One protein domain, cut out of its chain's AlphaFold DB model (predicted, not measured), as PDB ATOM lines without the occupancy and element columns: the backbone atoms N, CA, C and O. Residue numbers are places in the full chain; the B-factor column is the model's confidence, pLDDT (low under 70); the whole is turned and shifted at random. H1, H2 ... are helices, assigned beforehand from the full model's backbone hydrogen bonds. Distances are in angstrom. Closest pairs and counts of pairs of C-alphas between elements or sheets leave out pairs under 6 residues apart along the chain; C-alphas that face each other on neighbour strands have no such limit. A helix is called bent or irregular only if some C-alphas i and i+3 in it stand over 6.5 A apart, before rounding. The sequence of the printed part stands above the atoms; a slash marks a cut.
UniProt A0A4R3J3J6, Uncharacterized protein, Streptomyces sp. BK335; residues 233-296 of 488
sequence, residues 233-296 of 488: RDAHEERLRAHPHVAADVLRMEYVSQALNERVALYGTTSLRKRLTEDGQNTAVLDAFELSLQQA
ATOM      1  N   ARG A 233      38.720 113.968  64.113       87.25
ATOM      2  CA  ARG A 233      39.826 113.648  63.201       87.25
ATOM      3  C   ARG A 233      41.055 113.201  63.997       87.25
ATOM      4  O   ARG A 233      41.536 112.096  63.773       87.25
ATOM      5  N   ASP A 234      41.447 113.990  64.990       88.06
ATOM      6  CA  ASP A 234      42.627 113.738  65.817       88.06
ATOM      7  C   ASP A 234      42.540 112.399  66.558       88.06
ATOM      8  O   ASP A 234      43.485 111.621  66.530       88.06
ATOM      9  N   ALA A 235      41.383 112.072  67.145       89.75
ATOM     10  CA  ALA A 235      41.197 110.804  67.850       89.75
ATOM     11  C   ALA A 235      41.199 109.591  66.900       89.75
ATOM     12  O   ALA A 235      41.611 108.494  67.280       89.75
ATOM     13  N   HIS A 236      40.724 109.755  65.661       92.31
ATOM     14  CA  HIS A 236      40.823 108.706  64.647       92.31
ATOM     15  C   HIS A 236      42.271 108.514  64.180       92.31
ATOM     16  O   HIS A 236      42.722 107.375  64.076       92.31
ATOM     17  N   GLU A 237      43.005 109.602  63.944       92.94
ATOM     18  CA  GLU A 237      44.415 109.551  63.548       92.94
ATOM     19  C   GLU A 237      45.313 109.005  64.665       92.94
ATOM     20  O   GLU A 237      46.160 108.157  64.401       92.94
ATOM     21  N   GLU A 238      45.057 109.356  65.927       92.88
ATOM     22  CA  GLU A 238      45.712 108.742  67.089       92.88
ATOM     23  C   GLU A 238      45.519 107.217  67.098       92.88
ATOM     24  O   GLU A 238      46.465 106.454  67.305       92.88
ATOM     25  N   ARG A 239      44.301 106.745  66.804       93.44
ATOM     26  CA  ARG A 239      44.001 105.310  66.731       93.44
ATOM     27  C   ARG A 239      44.681 104.627  65.542       93.44
ATOM     28  O   ARG A 239      45.120 103.488  65.678       93.44
ATOM     29  N   LEU A 240      44.807 105.311  64.402       95.06
ATOM     30  CA  LEU A 240      45.584 104.827  63.256       95.06
ATOM     31  C   LEU A 240      47.071 104.698  63.617       95.06
ATOM     32  O   LEU A 240      47.676 103.672  63.309       95.06
ATOM     33  N   ARG A 241      47.640 105.679  64.330       94.94
ATOM     34  CA  ARG A 241      49.028 105.636  64.820       94.94
ATOM     35  C   ARG A 241      49.270 104.503  65.815       94.94
ATOM     36  O   ARG A 241      50.323 103.878  65.768       94.94
ATOM     37  N   ALA A 242      48.293 104.189  66.664       94.94
ATOM     38  CA  ALA A 242      48.371 103.049  67.582       94.94
ATOM     39  C   ALA A 242      48.311 101.679  66.870       94.94
ATOM     40  O   ALA A 242      48.735 100.668  67.429       94.94
ATOM     41  N   HIS A 243      47.798 101.629  65.635       95.31
ATOM     42  CA  HIS A 243      47.644 100.402  64.849       95.31
ATOM     43  C   HIS A 243      48.107 100.597  63.390       95.31
ATOM     44  O   HIS A 243      47.299 100.480  62.460       95.31
ATOM     45  N   PRO A 244      49.408 100.849  63.148       95.62
ATOM     46  CA  PRO A 244      49.907 101.269  61.835       95.62
ATOM     47  C   PRO A 244      49.686 100.220  60.736       95.62
ATOM     48  O   PRO A 244      49.425 100.575  59.592       95.62
ATOM     49  N   HIS A 245      49.696  98.929  61.075       94.00
ATOM     50  CA  HIS A 245      49.391  97.847  60.130       94.00
ATOM     51  C   HIS A 245      47.923  97.863  59.661       94.00
ATOM     52  O   HIS A 245      47.651  97.648  58.483       94.00
ATOM     53  N   VAL A 246      46.973  98.173  60.555       95.69
ATOM     54  CA  VAL A 246      45.554  98.339  60.197       95.69
ATOM     55  C   VAL A 246      45.389  99.568  59.304       95.69
ATOM     56  O   VAL A 246      44.704  99.511  58.285       95.69
ATOM     57  N   ALA A 247      46.054 100.670  59.655       96.56
ATOM     58  CA  ALA A 247      46.032 101.899  58.871       96.56
ATOM     59  C   ALA A 247      46.601 101.697  57.453       96.56
ATOM     60  O   ALA A 247      45.974 102.115  56.476       96.56
ATOM     61  N   ALA A 248      47.732 100.995  57.328       96.94
ATOM     62  CA  ALA A 248      48.336 100.618  56.051       96.94
ATOM     63  C   ALA A 248      47.380  99.788  55.180       96.94
ATOM     64  O   ALA A 248      47.261 100.027  53.978       96.94
ATOM     65  N   ASP A 249      46.629  98.864  55.782       96.00
ATOM     66  CA  ASP A 249      45.632  98.060  55.077       96.00
ATOM     67  C   ASP A 249      44.461  98.893  54.525       96.00
ATOM     68  O   ASP A 249      43.987  98.631  53.412       96.00
ATOM     69  N   VAL A 250      44.013  99.916  55.262       96.94
ATOM     70  CA  VAL A 250      42.991 100.869  54.790       96.94
ATOM     71  C   VAL A 250      43.547 101.759  53.676       96.94
ATOM     72  O   VAL A 250      42.883 101.942  52.653       96.94
ATOM     73  N   LEU A 251      44.774 102.266  53.826       97.38
ATOM     74  CA  LEU A 251      45.450 103.063  52.799       97.38
ATOM     75  C   LEU A 251      45.644 102.270  51.504       97.38
ATOM     76  O   LEU A 251      45.368 102.782  50.423       97.38
ATOM     77  N   ARG A 252      46.032 100.994  51.594       97.44
ATOM     78  CA  ARG A 252      46.166 100.103  50.435       97.44
ATOM     79  C   ARG A 252      44.826  99.835  49.752       97.44
ATOM     80  O   ARG A 252      44.760  99.841  48.523       97.44
ATOM     81  N   MET A 253      43.750  99.651  50.521       97.56
ATOM     82  CA  MET A 253      42.392  99.531  49.973       97.56
ATOM     83  C   MET A 253      41.987 100.789  49.189       97.56
ATOM     84  O   MET A 253      41.472 100.683  48.073       97.56
ATOM     85  N   GLU A 254      42.239 101.975  49.746       97.06
ATOM     86  CA  GLU A 254      41.973 103.246  49.068       97.06
ATOM     87  C   GLU A 254      42.858 103.434  47.830       97.06
ATOM     88  O   GLU A 254      42.344 103.799  46.775       97.06
ATOM     89  N   TYR A 255      44.148 103.097  47.913       97.44
ATOM     90  CA  TYR A 255      45.094 103.170  46.798       97.44
ATOM     91  C   TYR A 255      44.636 102.320  45.605       97.44
ATOM     92  O   TYR A 255      44.557 102.819  44.484       97.44
ATOM     93  N   VAL A 256      44.247 101.060  45.837       98.19
ATOM     94  CA  VAL A 256      43.705 100.177  44.786       98.19
ATOM     95  C   VAL A 256      42.393 100.731  44.224       98.19
ATOM     96  O   VAL A 256      42.188 100.741  43.008       98.19
ATOM     97  N   SER A 257      41.505 101.233  45.088       97.06
ATOM     98  CA  SER A 257      40.253 101.871  44.666       97.06
ATOM     99  C   SER A 257      40.507 103.070  43.751       97.06
ATOM    100  O   SER A 257      39.865 103.187  42.705       97.06
ATOM    101  N   GLN A 258      41.467 103.928  44.103       96.88
ATOM    102  CA  GLN A 258      41.855 105.080  43.300       96.88
ATOM    103  C   GLN A 258      42.550 104.663  42.008       96.88
ATOM    104  O   GLN A 258      42.209 105.200  40.960       96.88
ATOM    105  N   ALA A 259      43.433 103.661  42.022       97.56
ATOM    106  CA  ALA A 259      44.053 103.120  40.811       97.56
ATOM    107  C   ALA A 259      42.983 102.727  39.783       97.56
ATOM    108  O   ALA A 259      42.992 103.191  38.636       97.56
ATOM    109  N   LEU A 260      41.979 101.970  40.236       97.12
ATOM    110  CA  LEU A 260      40.855 101.593  39.399       97.12
ATOM    111  C   LEU A 260      39.914 102.749  39.101       97.12
ATOM    112  O   LEU A 260      39.259 102.680  38.074       97.12
ATOM    113  N   ASN A 261      39.769 103.772  39.939       94.00
ATOM    114  CA  ASN A 261      38.923 104.937  39.686       94.00
ATOM    115  C   ASN A 261      39.423 106.165  40.455       94.00
ATOM    116  O   ASN A 261      39.149 106.293  41.646       94.00
ATOM    117  N   GLU A 262      40.054 107.104  39.747       92.12
ATOM    118  CA  GLU A 262      40.689 108.301  40.321       92.12
ATOM    119  C   GLU A 262      39.819 109.044  41.344       92.12
ATOM    120  O   GLU A 262      40.303 109.508  42.374       92.12
ATOM    121  N   ARG A 263      38.509 109.124  41.082       89.44
ATOM    122  CA  ARG A 263      37.563 109.919  41.877       89.44
ATOM    123  C   ARG A 263      37.006 109.192  43.104       89.44
ATOM    124  O   ARG A 263      36.116 109.724  43.759       89.44
ATOM    125  N   VAL A 264      37.433 107.959  43.386       89.62
ATOM    126  CA  VAL A 264      36.887 107.167  44.498       89.62
ATOM    127  C   VAL A 264      37.853 107.173  45.675       89.62
ATOM    128  O   VAL A 264      38.720 106.306  45.777       89.62
ATOM    129  N   ALA A 265      37.640 108.130  46.576       91.25
ATOM    130  CA  ALA A 265      38.334 108.257  47.854       91.25
ATOM    131  C   ALA A 265      37.423 107.879  49.037       91.25
ATOM    132  O   ALA A 265      36.191 107.929  48.937       91.25
ATOM    133  N   LEU A 266      38.027 107.525  50.173       91.19
ATOM    134  CA  LEU A 266      37.336 107.077  51.381       91.19
ATOM    135  C   LEU A 266      36.395 108.151  51.937       91.19
ATOM    136  O   LEU A 266      35.277 107.838  52.341       91.19
ATOM    137  N   TYR A 267      36.803 109.422  51.899       89.31
ATOM    138  CA  TYR A 267      36.015 110.543  52.419       89.31
ATOM    139  C   TYR A 267      35.358 111.380  51.315       89.31
ATOM    140  O   TYR A 267      35.135 112.579  51.481       89.31
ATOM    141  N   GLY A 268      35.027 110.755  50.180       84.25
ATOM    142  CA  GLY A 268      34.358 111.410  49.056       84.25
ATOM    143  C   GLY A 268      35.319 112.268  48.238       84.25
ATOM    144  O   GLY A 268      35.827 111.806  47.222       84.25
ATOM    145  N   THR A 269      35.567 113.504  48.674       82.31
ATOM    146  CA  THR A 269      36.446 114.467  47.981       82.31
ATOM    147  C   THR A 269      37.889 114.450  48.482       82.31
ATOM    148  O   THR A 269      38.756 115.060  47.865       82.31
ATOM    149  N   THR A 270      38.156 113.763  49.595       88.81
ATOM    150  CA  THR A 270      39.480 113.708  50.226       88.81
ATOM    151  C   THR A 270      39.861 112.261  50.518       88.81
ATOM    152  O   THR A 270      39.018 111.474  50.955       88.81
ATOM    153  N   SER A 271      41.129 111.914  50.295       92.25
ATOM    154  CA  SER A 271      41.677 110.600  50.633       92.25
ATOM    155  C   SER A 271      42.177 110.533  52.075       92.25
ATOM    156  O   SER A 271      42.540 111.553  52.667       92.25
ATOM    157  N   LEU A 272      42.214 109.330  52.651       94.31
ATOM    158  CA  LEU A 272      42.884 109.100  53.930       94.31
ATOM    159  C   LEU A 272      44.371 109.439  53.816       94.31
ATOM    160  O   LEU A 272      44.900 110.112  54.694       94.31
ATOM    161  N   ARG A 273      45.014 109.055  52.704       93.94
ATOM    162  CA  ARG A 273      46.425 109.387  52.455       93.94
ATOM    163  C   ARG A 273      46.677 110.891  52.543       93.94
ATOM    164  O   ARG A 273      47.566 111.302  53.275       93.94
ATOM    165  N   LYS A 274      45.860 111.707  51.860       92.31
ATOM    166  CA  LYS A 274      45.993 113.171  51.893       92.31
ATOM    167  C   LYS A 274      45.883 113.709  53.321       92.31
ATOM    168  O   LYS A 274      46.725 114.499  53.719       92.31
ATOM    169  N   ARG A 275      44.904 113.233  54.102       91.75
ATOM    170  CA  ARG A 275      44.742 113.643  55.508       91.75
ATOM    171  C   ARG A 275      45.957 113.295  56.361       91.75
ATOM    172  O   ARG A 275      46.393 114.127  57.142       91.75
ATOM    173  N   LEU A 276      46.502 112.093  56.208       93.44
ATOM    174  CA  LEU A 276      47.630 111.657  57.030       93.44
ATOM    175  C   LEU A 276      48.929 112.383  56.673       93.44
ATOM    176  O   LEU A 276      49.723 112.642  57.566       93.44
ATOM    177  N   THR A 277      49.135 112.752  55.406       92.75
ATOM    178  CA  THR A 277      50.316 113.521  54.969       92.75
ATOM    179  C   THR A 277      50.304 114.978  55.452       92.75
ATOM    180  O   THR A 277      51.356 115.606  55.487       92.75
ATOM    181  N   GLU A 278      49.147 115.523  55.843       89.94
ATOM    182  CA  GLU A 278      49.048 116.882  56.407       89.94
ATOM    183  C   GLU A 278      49.676 116.997  57.812       89.94
ATOM    184  O   GLU A 278      50.043 118.099  58.213       89.94
ATOM    185  N   ASP A 279      49.821 115.886  58.546       87.62
ATOM    186  CA  ASP A 279      50.374 115.843  59.907       87.62
ATOM    187  C   ASP A 279      51.642 114.970  59.965       87.62
ATOM    188  O   ASP A 279      51.612 113.759  59.725       87.62
ATOM    189  N   GLY A 280      52.768 115.589  60.336       86.69
ATOM    190  CA  GLY A 280      54.075 114.935  60.455       86.69
ATOM    191  C   GLY A 280      54.155 113.834  61.523       86.69
ATOM    192  O   GLY A 280      55.121 113.077  61.538       86.69
ATOM    193  N   GLN A 281      53.155 113.691  62.400       91.94
ATOM    194  CA  GLN A 281      53.096 112.601  63.384       91.94
ATOM    195  C   GLN A 281      52.745 111.239  62.764       91.94
ATOM    196  O   GLN A 281      52.876 110.203  63.419       91.94
ATOM    197  N   ASN A 282      52.286 111.211  61.511       95.06
ATOM    198  CA  ASN A 282      51.799 109.997  60.859       95.06
ATOM    199  C   ASN A 282      52.891 109.205  60.111       95.06
ATOM    200  O   ASN A 282      52.559 108.249  59.408       95.06
ATOM    201  N   THR A 283      54.180 109.536  60.281       93.75
ATOM    202  CA  THR A 283      55.312 108.877  59.592       93.75
ATOM    203  C   THR A 283      55.269 107.356  59.715       93.75
ATOM    204  O   THR A 283      55.262 106.673  58.701       93.75
ATOM    205  N   ALA A 284      55.096 106.805  60.922       93.62
ATOM    206  CA  ALA A 284      55.047 105.350  61.115       93.62
ATOM    207  C   ALA A 284      53.895 104.664  60.349       93.62
ATOM    208  O   ALA A 284      54.022 103.520  59.914       93.62
ATOM    209  N   VAL A 285      52.763 105.356  60.170       96.75
ATOM    210  CA  VAL A 285      51.628 104.855  59.379       96.75
ATOM    211  C   VAL A 285      51.952 104.897  57.885       96.75
ATOM    212  O   VAL A 285      51.652 103.946  57.165       96.75
ATOM    213  N   LEU A 286      52.563 105.990  57.421       97.06
ATOM    214  CA  LEU A 286      52.957 106.167  56.023       97.06
ATOM    215  C   LEU A 286      54.081 105.197  55.625       97.06
ATOM    216  O   LEU A 286      54.003 104.606  54.552       97.06
ATOM    217  N   ASP A 287      55.044 104.944  56.510       96.44
ATOM    218  CA  ASP A 287      56.113 103.961  56.310       96.44
ATOM    219  C   ASP A 287      55.551 102.539  56.232       96.44
ATOM    220  O   ASP A 287      55.884 101.783  55.318       96.44
ATOM    221  N   ALA A 288      54.636 102.176  57.142       97.69
ATOM    222  CA  ALA A 288      53.949 100.885  57.094       97.69
ATOM    223  C   ALA A 288      53.142 100.718  55.796       97.69
ATOM    224  O   ALA A 288      53.096  99.628  55.220       97.69
ATOM    225  N   PHE A 289      52.525 101.797  55.310       97.94
ATOM    226  CA  PHE A 289      51.827 101.803  54.031       97.94
ATOM    227  C   PHE A 289      52.778 101.608  52.846       97.94
ATOM    228  O   PHE A 289      52.533 100.713  52.036       97.94
ATOM    229  N   GLU A 290      53.864 102.372  52.746       97.19
ATOM    230  CA  GLU A 290      54.829 102.227  51.649       97.19
ATOM    231  C   GLU A 290      55.499 100.848  51.666       97.19
ATOM    232  O   GLU A 290      55.595 100.205  50.620       97.19
ATOM    233  N   LEU A 291      55.850 100.323  52.845       96.75
ATOM    234  CA  LEU A 291      56.339  98.951  52.990       96.75
ATOM    235  C   LEU A 291      55.307  97.934  52.478       96.75
ATOM    236  O   LEU A 291      55.656  97.015  51.735       96.75
ATOM    237  N   SER A 292      54.022  98.127  52.801       96.50
ATOM    238  CA  SER A 292      52.951  97.256  52.301       96.50
ATOM    239  C   SER A 292      52.810  97.299  50.774       96.50
ATOM    240  O   SER A 292      52.468  96.286  50.164       96.50
ATOM    241  N   LEU A 293      53.088  98.446  50.137       96.75
ATOM    242  CA  LEU A 293      53.106  98.568  48.680       96.75
ATOM    243  C   LEU A 293      54.344  97.909  48.066       96.75
ATOM    244  O   LEU A 293      54.242  97.354  46.979       96.75
ATOM    245  N   GLN A 294      55.499  97.975  48.727       95.56
ATOM    246  CA  GLN A 294      56.735  97.346  48.250       95.56
ATOM    247  C   GLN A 294      56.665  95.816  48.315       95.56
ATOM    248  O   GLN A 294      57.153  95.139  47.416       95.56
ATOM    249  N   GLN A 295      56.031  95.273  49.357       95.31
ATOM    250  CA  GLN A 295      55.914  93.829  49.576       95.31
ATOM    251  C   GLN A 295      54.756  93.177  48.809       95.31
ATOM    252  O   GLN A 295      54.691  91.952  48.709       95.31
ATOM    253  N   ALA A 296      53.810  93.966  48.294       96.88
ATOM    254  CA  ALA A 296      52.666  93.426  47.576       96.88
ATOM    255  C   ALA A 296      53.060  92.921  46.180       96.88
ATOM    256  O   ALA A 296      53.751  93.601  45.424       96.88
TER     257      ALA A 296
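This is residues 233 to 296 of the 488 residues of an uncharacterized protein of Streptomyces sp. BK335 (UniProt A0A4R3J3J6). Two long helices, H2 and H4, cross as an uneven X, at a place nearer the first residues of H2 than its last. H1 makes a corner with the first end of H2, the short H3 sits in the angle between H1 and H2, and the link of residues 261 to 271 folds back from the far end of H2 to H3. The printed part has 64 residues, with four named helices in the order H1, H2, H3, H4 and no named strand; its class is all helix. The whole is compact, with a radius of gyration of the C-alphas of 11.2 A, and it spans 29 by 28 by 16 A.

H1 is residues 233 to 242 and measures 14.3 A from first to last C-alpha; C-alpha 233 is at (39.826, 113.648, 63.201). H2, residues 244 to 260, is the longest helix by residues and measures 24.2 A, ending with C-alpha 260 at (40.855, 101.593, 39.399). H3 is residues 272 to 277 and measures 8.7 A. H4, residues 280 to 295, measures 23.8 A and ends with C-alpha 295 at (55.914, 93.829, 49.576). H4 is irregular: C-alphas 281 and 284 are 7.8 A apart.

H1 and H2 only just touch, with 3 pairs of C-alphas within 8 A, and only at the corner by their link; the closest C-alphas are those of Leu 240 and Ala 247, 5.3 A apart. H1 touches residues 282 to 285 of H4 alone, at a steep tilt of 53 degrees, with the C-alphas of Arg 241 and Val 285 closest at 6.1 A. H1 and H3 are close but not clearly touching, with the C-alphas of Glu 237 and Leu 276 closest at 7.6 A. H2 touches H4 with 19 pairs of C-alphas within 8 A, at a steep tilt of 64 degrees, the same way; the closest C-alphas are those of Ala 248 and Phe 289, 4.2 A apart. H3 only just touches H2, with 3 pairs within 8 A, and there residues 251 to 254 of H2 alone; the closest C-alphas are those of Leu 251 and Arg 273, 6.4 A apart. H3 and H4 only just touch, with 3 pairs within 8 A, and only at the corner by their link, where the C-alphas of Leu 276 and Asn 282 are closest at 5.9 A. The helix packing is mostly crossed, with no shallow tilt among the 3 pairs H1 and H4, H2 and H3, H2 and H4. In H1, H2 and H3 every O i to N i+4 pair is within hydrogen-bond range; in H4 10 of 12 are.

The two C-alphas farthest apart are those of Ala 235 and Leu 260, at 29.9 A. The link from H2 to H3 is long, with 11 residues; those from H1 to H2 and from H3 to H4 are tight. The printed part has no cut. Its mean pLDDT is 93.8, and no printed residue is under 70.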